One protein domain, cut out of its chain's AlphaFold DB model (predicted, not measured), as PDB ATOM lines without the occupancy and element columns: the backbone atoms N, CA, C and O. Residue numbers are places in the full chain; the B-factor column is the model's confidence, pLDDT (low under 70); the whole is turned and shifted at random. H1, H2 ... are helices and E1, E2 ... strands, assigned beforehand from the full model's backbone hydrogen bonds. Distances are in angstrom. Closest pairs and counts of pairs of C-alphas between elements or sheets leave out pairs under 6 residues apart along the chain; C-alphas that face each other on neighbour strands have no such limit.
ATOM      1  N   VAL A  60     -19.299  28.371 -28.702       82.44
ATOM      2  CA  VAL A  60     -18.376  27.806 -29.687       82.44
ATOM      3  C   VAL A  60     -18.596  26.301 -29.756       82.44
ATOM      4  O   VAL A  60     -18.503  25.610 -28.742       82.44
ATOM      5  N   ASP A  61     -18.855  25.801 -30.958       80.06
ATOM      6  CA  ASP A  61     -18.976  24.383 -31.286       80.06
ATOM      7  C   ASP A  61     -17.988  24.041 -32.412       80.06
ATOM      8  O   ASP A  61     -18.273  24.157 -33.611       80.06
ATOM      9  N   GLY A  62     -16.792  23.604 -32.012       85.12
ATOM     10  CA  GLY A  62     -15.694  23.318 -32.932       85.12
ATOM     11  C   GLY A  62     -15.256  24.577 -33.680       85.12
ATOM     12  O   GLY A  62     -14.792  25.539 -33.075       85.12
ATOM     13  N   GLU A  63     -15.382  24.555 -35.003       87.56
ATOM     14  CA  GLU A  63     -15.026  25.644 -35.916       87.56
ATOM     15  C   GLU A  63     -16.126  26.704 -36.072       87.56
ATOM     16  O   GLU A  63     -15.874  27.745 -36.690       87.56
ATOM     17  N   VAL A  64     -17.330  26.433 -35.548       87.88
ATOM     18  CA  VAL A  64     -18.486  27.333 -35.603       87.88
ATOM     19  C   VAL A  64     -18.595  28.097 -34.289       87.88
ATOM     20  O   VAL A  64     -18.676  27.507 -33.213       87.88
ATOM     21  N   GLU A  65     -18.619  29.418 -34.379       90.25
ATOM     22  CA  GLU A  65     -18.801  30.330 -33.251       90.25
ATOM     23  C   GLU A  65     -20.084  31.127 -33.471       90.25
ATOM     24  O   GLU A  65     -20.279  31.713 -34.535       90.25
ATOM     25  N   VAL A  66     -20.959  31.158 -32.471       85.88
ATOM     26  CA  VAL A  66     -22.099  32.071 -32.432       85.88
ATOM     27  C   VAL A  66     -21.770  33.157 -31.429       85.88
ATOM     28  O   VAL A  66     -21.539  32.867 -30.259       85.88
ATOM     29  N   LYS A  67     -21.701  34.396 -31.906       84.62
ATOM     30  CA  LYS A  67     -21.307  35.549 -31.107       84.62
ATOM     31  C   LYS A  67     -22.044  36.798 -31.556       84.62
ATOM     32  O   LYS A  67     -22.115  37.056 -32.757       84.62
ATOM     33  N   ASP A  68     -22.562  37.584 -30.616       81.12
ATOM     34  CA  ASP A  68     -23.257  38.848 -30.910       81.12
ATOM     35  C   ASP A  68     -24.426  38.663 -31.915       81.12
ATOM     36  O   ASP A  68     -24.640  39.472 -32.820       81.12
ATOM     37  N   GLU A  69     -25.173  37.556 -31.789       76.62
ATOM     38  CA  GLU A  69     -26.220  37.122 -32.736       76.62
ATOM     39  C   GLU A  69     -25.730  36.940 -34.189       76.62
ATOM     40  O   GLU A  69     -26.492  37.112 -35.144       76.62
ATOM     41  N   GLN A  70     -24.452  36.620 -34.372       84.25
ATOM     42  CA  GLN A  70     -23.841  36.309 -35.659       84.25
ATOM     43  C   GLN A  70     -23.168  34.947 -35.604       84.25
ATOM     44  O   GLN A  70     -22.662  34.538 -34.565       84.25
ATOM     45  N   VAL A  71     -23.144  34.253 -36.738       86.75
ATOM     46  CA  VAL A  71     -22.473  32.959 -36.860       86.75
ATOM     47  C   VAL A  71     -21.177  33.139 -37.639       86.75
ATOM     48  O   VAL A  71     -21.142  33.813 -38.671       86.75
ATOM     49  N   TYR A  72     -20.104  32.540 -37.144       89.12
ATOM     50  CA  TYR A  72     -18.765  32.602 -37.705       89.12
ATOM     51  C   TYR A  72     -18.230  31.193 -37.944       89.12
ATOM     52  O   TYR A  72     -18.441  30.294 -37.137       89.12
ATOM     53  N   TYR A  73     -17.491  31.021 -39.037       88.94
ATOM     54  CA  TYR A  73     -16.727  29.819 -39.349       88.94
ATOM     55  C   TYR A  73     -15.270  30.207 -39.616       88.94
ATOM     56  O   TYR A  73     -14.985  31.008 -40.514       88.94
ATOM     57  N   HIS A  74     -14.338  29.705 -38.799       88.31
ATOM     58  CA  HIS A  74     -12.929  30.143 -38.799       88.31
ATOM     59  C   HIS A  74     -12.753  31.679 -38.773       88.31
ATOM     60  O   HIS A  74     -11.892  32.234 -39.456       88.31
ATOM     61  N   GLY A  75     -13.598  32.381 -38.011       83.88
ATOM     62  CA  GLY A  75     -13.581  33.845 -37.892       83.88
ATOM     63  C   GLY A  75     -14.196  34.607 -39.073       83.88
ATOM     64  O   GLY A  75     -14.283  35.834 -39.022       83.88
ATOM     65  N   ASN A  76     -14.661  33.918 -40.119       84.19
ATOM     66  CA  ASN A  76     -15.413  34.532 -41.211       84.19
ATOM     67  C   ASN A  76     -16.903  34.471 -40.901       84.19
ATOM     68  O   ASN A  76     -17.419  33.413 -40.546       84.19
ATOM     69  N   ARG A  77     -17.600  35.596 -41.046       85.75
ATOM     70  CA  ARG A  77     -19.046  35.653 -40.829       85.75
ATOM     71  C   ARG A  77     -19.765  34.819 -41.890       85.75
ATOM     72  O   ARG A  77     -19.572  35.044 -43.083       85.75
ATOM     73  N   VAL A  78     -20.610  33.900 -41.439       83.06
ATOM     74  CA  VAL A  78     -21.520  33.112 -42.273       83.06
ATOM     75  C   VAL A  78     -22.893  33.774 -42.221       83.06
ATOM     76  O   VAL A  78     -23.306  34.306 -41.191       83.06
ATOM     77  N   HIS A  79     -23.586  33.790 -43.349       76.94
ATOM     78  CA  HIS A  79     -24.897  34.409 -43.501       76.94
ATOM     79  C   HIS A  79     -25.770  33.523 -44.389       76.94
ATOM     80  O   HIS A  79     -25.250  32.632 -45.054       76.94
ATOM     81  N   GLY A  80     -27.082  33.747 -44.380       69.06
ATOM     82  CA  GLY A  80     -28.036  32.982 -45.179       69.06
ATOM     83  C   GLY A  80     -29.141  32.364 -44.331       69.06
ATOM     84  O   GLY A  80     -29.063  32.327 -43.105       69.06
ATOM     85  N   VAL A  81     -30.167  31.834 -44.995       67.62
ATOM     86  CA  VAL A  81     -31.426  31.462 -44.329       67.62
ATOM     87  C   VAL A  81     -31.238  30.379 -43.261       67.62
ATOM     88  O   VAL A  81     -31.910  30.391 -42.236       67.62
ATOM     89  N   VAL A  82     -30.280  29.466 -43.446       69.69
ATOM     90  CA  VAL A  82     -29.961  28.438 -42.437       69.69
ATOM     91  C   VAL A  82     -29.361  29.049 -41.168       69.69
ATOM     92  O   VAL A  82     -29.660  28.586 -40.069       69.69
ATOM     93  N   VAL A  83     -28.537  30.092 -41.307       78.50
ATOM     94  CA  VAL A  83     -27.978  30.837 -40.169       78.50
ATOM     95  C   VAL A  83     -29.090  31.575 -39.435       78.50
ATOM     96  O   VAL A  83     -29.168  31.490 -38.211       78.50
ATOM     97  N   ASP A  84     -29.981  32.235 -40.174       75.56
ATOM     98  CA  ASP A  84     -31.121  32.943 -39.592       75.56
ATOM     99  C   ASP A  84     -32.031  31.975 -38.822       75.56
ATOM    100  O   ASP A  84     -32.347  32.227 -37.659       75.56
ATOM    101  N   LYS A  85     -32.331  30.806 -39.405       70.94
ATOM    102  CA  LYS A  85     -33.118  29.744 -38.763       70.94
ATOM    103  C   LYS A  85     -32.437  29.172 -37.521       70.94
ATOM    104  O   LYS A  85     -33.100  28.964 -36.510       70.94
ATOM    105  N   LEU A  86     -31.122  28.935 -37.558       75.44
ATOM    106  CA  LEU A  86     -30.367  28.515 -36.374       75.44
ATOM    107  C   LEU A  86     -30.510  29.552 -35.253       75.44
ATOM    108  O   LEU A  86     -30.850  29.194 -34.127       75.44
ATOM    109  N   LEU A  87     -30.296  30.833 -35.560       76.56
ATOM    110  CA  LEU A  87     -30.439  31.911 -34.583       76.56
ATOM    111  C   LEU A  87     -31.875  31.983 -34.048       76.56
ATOM    112  O   LEU A  87     -32.062  32.095 -32.842       76.56
ATOM    113  N   GLU A  88     -32.894  31.868 -34.898       70.94
ATOM    114  CA  GLU A  88     -34.304  31.818 -34.487       70.94
ATOM    115  C   GLU A  88     -34.611  30.635 -33.566       70.94
ATOM    116  O   GLU A  88     -35.210  30.825 -32.508       70.94
ATOM    117  N   MET A  89     -34.150  29.432 -33.905       64.44
ATOM    118  CA  MET A  89     -34.358  28.244 -33.079       64.44
ATOM    119  C   MET A  89     -33.617  28.349 -31.740       64.44
ATOM    120  O   MET A  89     -34.167  27.980 -30.703       64.44
ATOM    121  N   LEU A  90     -32.412  28.923 -31.721       66.62
ATOM    122  CA  LEU A  90     -31.685  29.222 -30.484       66.62
ATOM    123  C   LEU A  90     -32.443  30.240 -29.620       66.62
ATOM    124  O   LEU A  90     -32.597  30.026 -28.417       66.62
ATOM    125  N   ARG A  91     -33.014  31.295 -30.220       65.88
ATOM    126  CA  ARG A  91     -33.906  32.238 -29.515       65.88
ATOM    127  C   ARG A  91     -35.153  31.534 -28.968       65.88
ATOM    128  O   ARG A  91     -35.603  31.859 -27.865       65.88
ATOM    129  N   ALA A  92     -35.687  30.555 -29.698       58.09
ATOM    130  CA  ALA A  92     -36.814  29.722 -29.273       58.09
ATOM    131  C   ALA A  92     -36.444  28.717 -28.161       58.09
ATOM    132  O   ALA A  92     -37.332  28.157 -27.519       58.09
ATOM    133  N   GLY A  93     -35.153  28.554 -27.851       55.50
ATOM    134  CA  GLY A  93     -34.660  27.696 -26.774       55.50
ATOM    135  C   GLY A  93     -34.220  26.304 -27.226       55.50
ATOM    136  O   GLY A  93     -34.202  25.390 -26.398       55.50
ATOM    137  N   LEU A  94     -33.871  26.133 -28.509       63.19
ATOM    138  CA  LEU A  94     -33.196  24.935 -29.009       63.19
ATOM    139  C   LEU A  94     -31.937  24.678 -28.174       63.19
ATOM    140  O   LEU A  94     -31.059  25.532 -28.081       63.19
ATOM    141  N   LYS A  95     -31.864  23.494 -27.566       62.81
ATOM    142  CA  LYS A  95     -30.727  23.089 -26.727       62.81
ATOM    143  C   LYS A  95     -29.643  22.352 -27.504       62.81
ATOM    144  O   LYS A  95     -28.498  22.349 -27.068       62.81
ATOM    145  N   ASP A  96     -30.016  21.720 -28.614       70.44
ATOM    146  CA  ASP A  96     -29.097  20.978 -29.468       70.44
ATOM    147  C   ASP A  96     -28.928  21.690 -30.812       70.44
ATOM    148  O   ASP A  96     -29.744  21.559 -31.724       70.44
ATOM    149  N   SER A  97     -27.863  22.482 -30.916       75.62
ATOM    150  CA  SER A  97     -27.471  23.152 -32.155       75.62
ATOM    151  C   SER A  97     -26.613  22.276 -33.069       75.62
ATOM    152  O   SER A  97     -26.333  22.702 -34.192       75.62
ATOM    153  N   ALA A  98     -26.188  21.087 -32.619       80.75
ATOM    154  CA  ALA A  98     -25.195  20.264 -33.308       80.75
ATOM    155  C   ALA A  98     -25.562  19.940 -34.769       80.75
ATOM    156  O   ALA A  98     -24.691  20.051 -35.631       80.75
ATOM    157  N   PRO A  99     -26.821  19.617 -35.120       80.31
ATOM    158  CA  PRO A  99     -27.175  19.360 -36.515       80.31
ATOM    159  C   PRO A  99     -26.913  20.562 -37.437       80.31
ATOM    160  O   PRO A  99     -26.407  20.410 -38.548       80.31
ATOM    161  N   PHE A 100     -27.207  21.776 -36.963       79.56
ATOM    162  CA  PHE A 100     -27.030  23.007 -37.733       79.56
ATOM    163  C   PHE A 100     -25.563  23.430 -37.805       79.56
ATOM    164  O   PHE A 100     -25.093  23.837 -38.868       79.56
ATOM    165  N   THR A 101     -24.816  23.317 -36.704       84.62
ATOM    166  CA  THR A 101     -23.373  23.601 -36.707       84.62
ATOM    167  C   THR A 101     -22.629  22.587 -37.578       84.62
ATOM    168  O   THR A 101     -21.764  22.980 -38.359       84.62
ATOM    169  N   ASN A 102     -23.013  21.306 -37.548       88.38
ATOM    170  CA  ASN A 102     -22.483  20.273 -38.438       88.38
ATOM    171  C   ASN A 102     -22.839  20.534 -39.904       88.38
ATOM    172  O   ASN A 102     -21.982  20.371 -40.773       88.38
ATOM    173  N   TYR A 103     -24.065  20.985 -40.181       87.69
ATOM    174  CA  TYR A 103     -24.462  21.395 -41.526       87.69
ATOM    175  C   TYR A 103     -23.577  22.534 -42.039       87.69
ATOM    176  O   TYR A 103     -23.059  22.449 -43.151       87.69
ATOM    177  N   ILE A 104     -23.341  23.568 -41.223       87.00
ATOM    178  CA  ILE A 104     -22.458  24.684 -41.589       87.00
ATOM    179  C   ILE A 104     -21.042  24.168 -41.862       87.00
ATOM    180  O   ILE A 104     -20.469  24.511 -42.893       87.00
ATOM    181  N   LYS A 105     -20.490  23.303 -40.998       91.06
ATOM    182  CA  LYS A 105     -19.161  22.700 -41.203       91.06
ATOM    183  C   LYS A 105     -19.079  21.980 -42.553       91.06
ATOM    184  O   LYS A 105     -18.151  22.240 -43.312       91.06
ATOM    185  N   ARG A 106     -20.066  21.139 -42.889       92.88
ATOM    186  CA  ARG A 106     -20.132  20.427 -44.180       92.88
ATOM    187  C   ARG A 106     -20.304  21.365 -45.370       92.88
ATOM    188  O   ARG A 106     -19.600  21.229 -46.364       92.88
ATOM    189  N   LEU A 107     -21.185  22.356 -45.261       90.75
ATOM    190  CA  LEU A 107     -21.399  23.348 -46.313       90.75
ATOM    191  C   LEU A 107     -20.103  24.094 -46.641       90.75
ATOM    192  O   LEU A 107     -19.793  24.304 -47.810       90.75
ATOM    193  N   MET A 108     -19.310  24.436 -45.625       89.12
ATOM    194  CA  MET A 108     -18.035  25.129 -45.808       89.12
ATOM    195  C   MET A 108     -16.913  24.240 -46.377       89.12
ATOM    196  O   MET A 108     -15.865  24.770 -46.749       89.12
ATOM    197  N   LEU A 109     -17.115  22.920 -46.490       93.31
ATOM    198  CA  LEU A 109     -16.233  22.015 -47.243       93.31
ATOM    199  C   LEU A 109     -16.547  22.002 -48.746       93.31
ATOM    200  O   LEU A 109     -15.742  21.501 -49.536       93.31
ATOM    201  N   ASN A 110     -17.682  22.571 -49.163       94.25
ATOM    202  CA  ASN A 110     -18.054  22.640 -50.568       94.25
ATOM    203  C   ASN A 110     -17.020  23.476 -51.354       94.25
ATOM    204  O   ASN A 110     -16.775  24.639 -51.024       94.25
TER     205      ASN A 110
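AT A GLANCE: This is residues 60 to 110 of the 355 residues of an uncharacterized protein of Actinobacteria bacterium (UniProt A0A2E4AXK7). A small three-strand sheet, E1 to E3, has helix H2 slantwise over E1 and E2, while H1 runs beside H2 the opposite way and only grazes the sheet. The strands form a meander, each the antiparallel neighbour of the one before, in the order E1, E2, E3. The printed part has 51 residues, with three named strands followed by two named helices, a mixed class. It is compact, with a radius of gyration of the C-alphas of 9.9 A, and rounded, spanning 28 by 20 by 20 A.

HOW THE PARTS SIT: Residues 60 to 61 pair antiparallel with residues 64 to 65 of E1, residues 64 to 67. E1 and E2, residues 70 to 73, form a hairpin at 154 degrees, with N 65 and O 72 2.9 A apart. E2 and E3, residues 76 to 78, form a hairpin at 121 degrees, with N 78 and O 71 2.8 A apart. H1, residues 81 to 92, is on the sheet but only grazes it with residues 83 to 87; its closest C-alphas to E2 are those of Val 83 and Val 71, 6.8 A. H2, residues 98 to 107, is on the sheet at a height of 9.6 A, over E1 and E2, slantwise to the strands at 50 degrees to E1 on the local plane. The closest C-alphas of E1 and H2 are those of Val 64 and Thr 101, 6.2 A. H1 and H2 are close but not clearly touching, Leu 86 and Phe 100 having the closest C-alphas at 6.6 A, with a shallow tilt of 13 degrees, opposite ways. In H1 and H2 every O i to N i+4 pair is within hydrogen-bond range.

IN THESE COORDINATES: E1 begins at C-alpha 64 (-18.486, 27.333, -35.603) and is 9.8 A long; E2 is 10.3 A and E3 6.4 A. H1 is 16.1 A and H2 13.9 A, ending at C-alpha 107 (-21.399, 23.348, -46.313).

THE WHOLE: The C-alphas farthest apart, of Gly 93 and Asn 110, are 29.5 A apart. The printed part has no cut, and its four links are tight. The model's pLDDT is under 70 at residues 80 to 82 and 89 to 95.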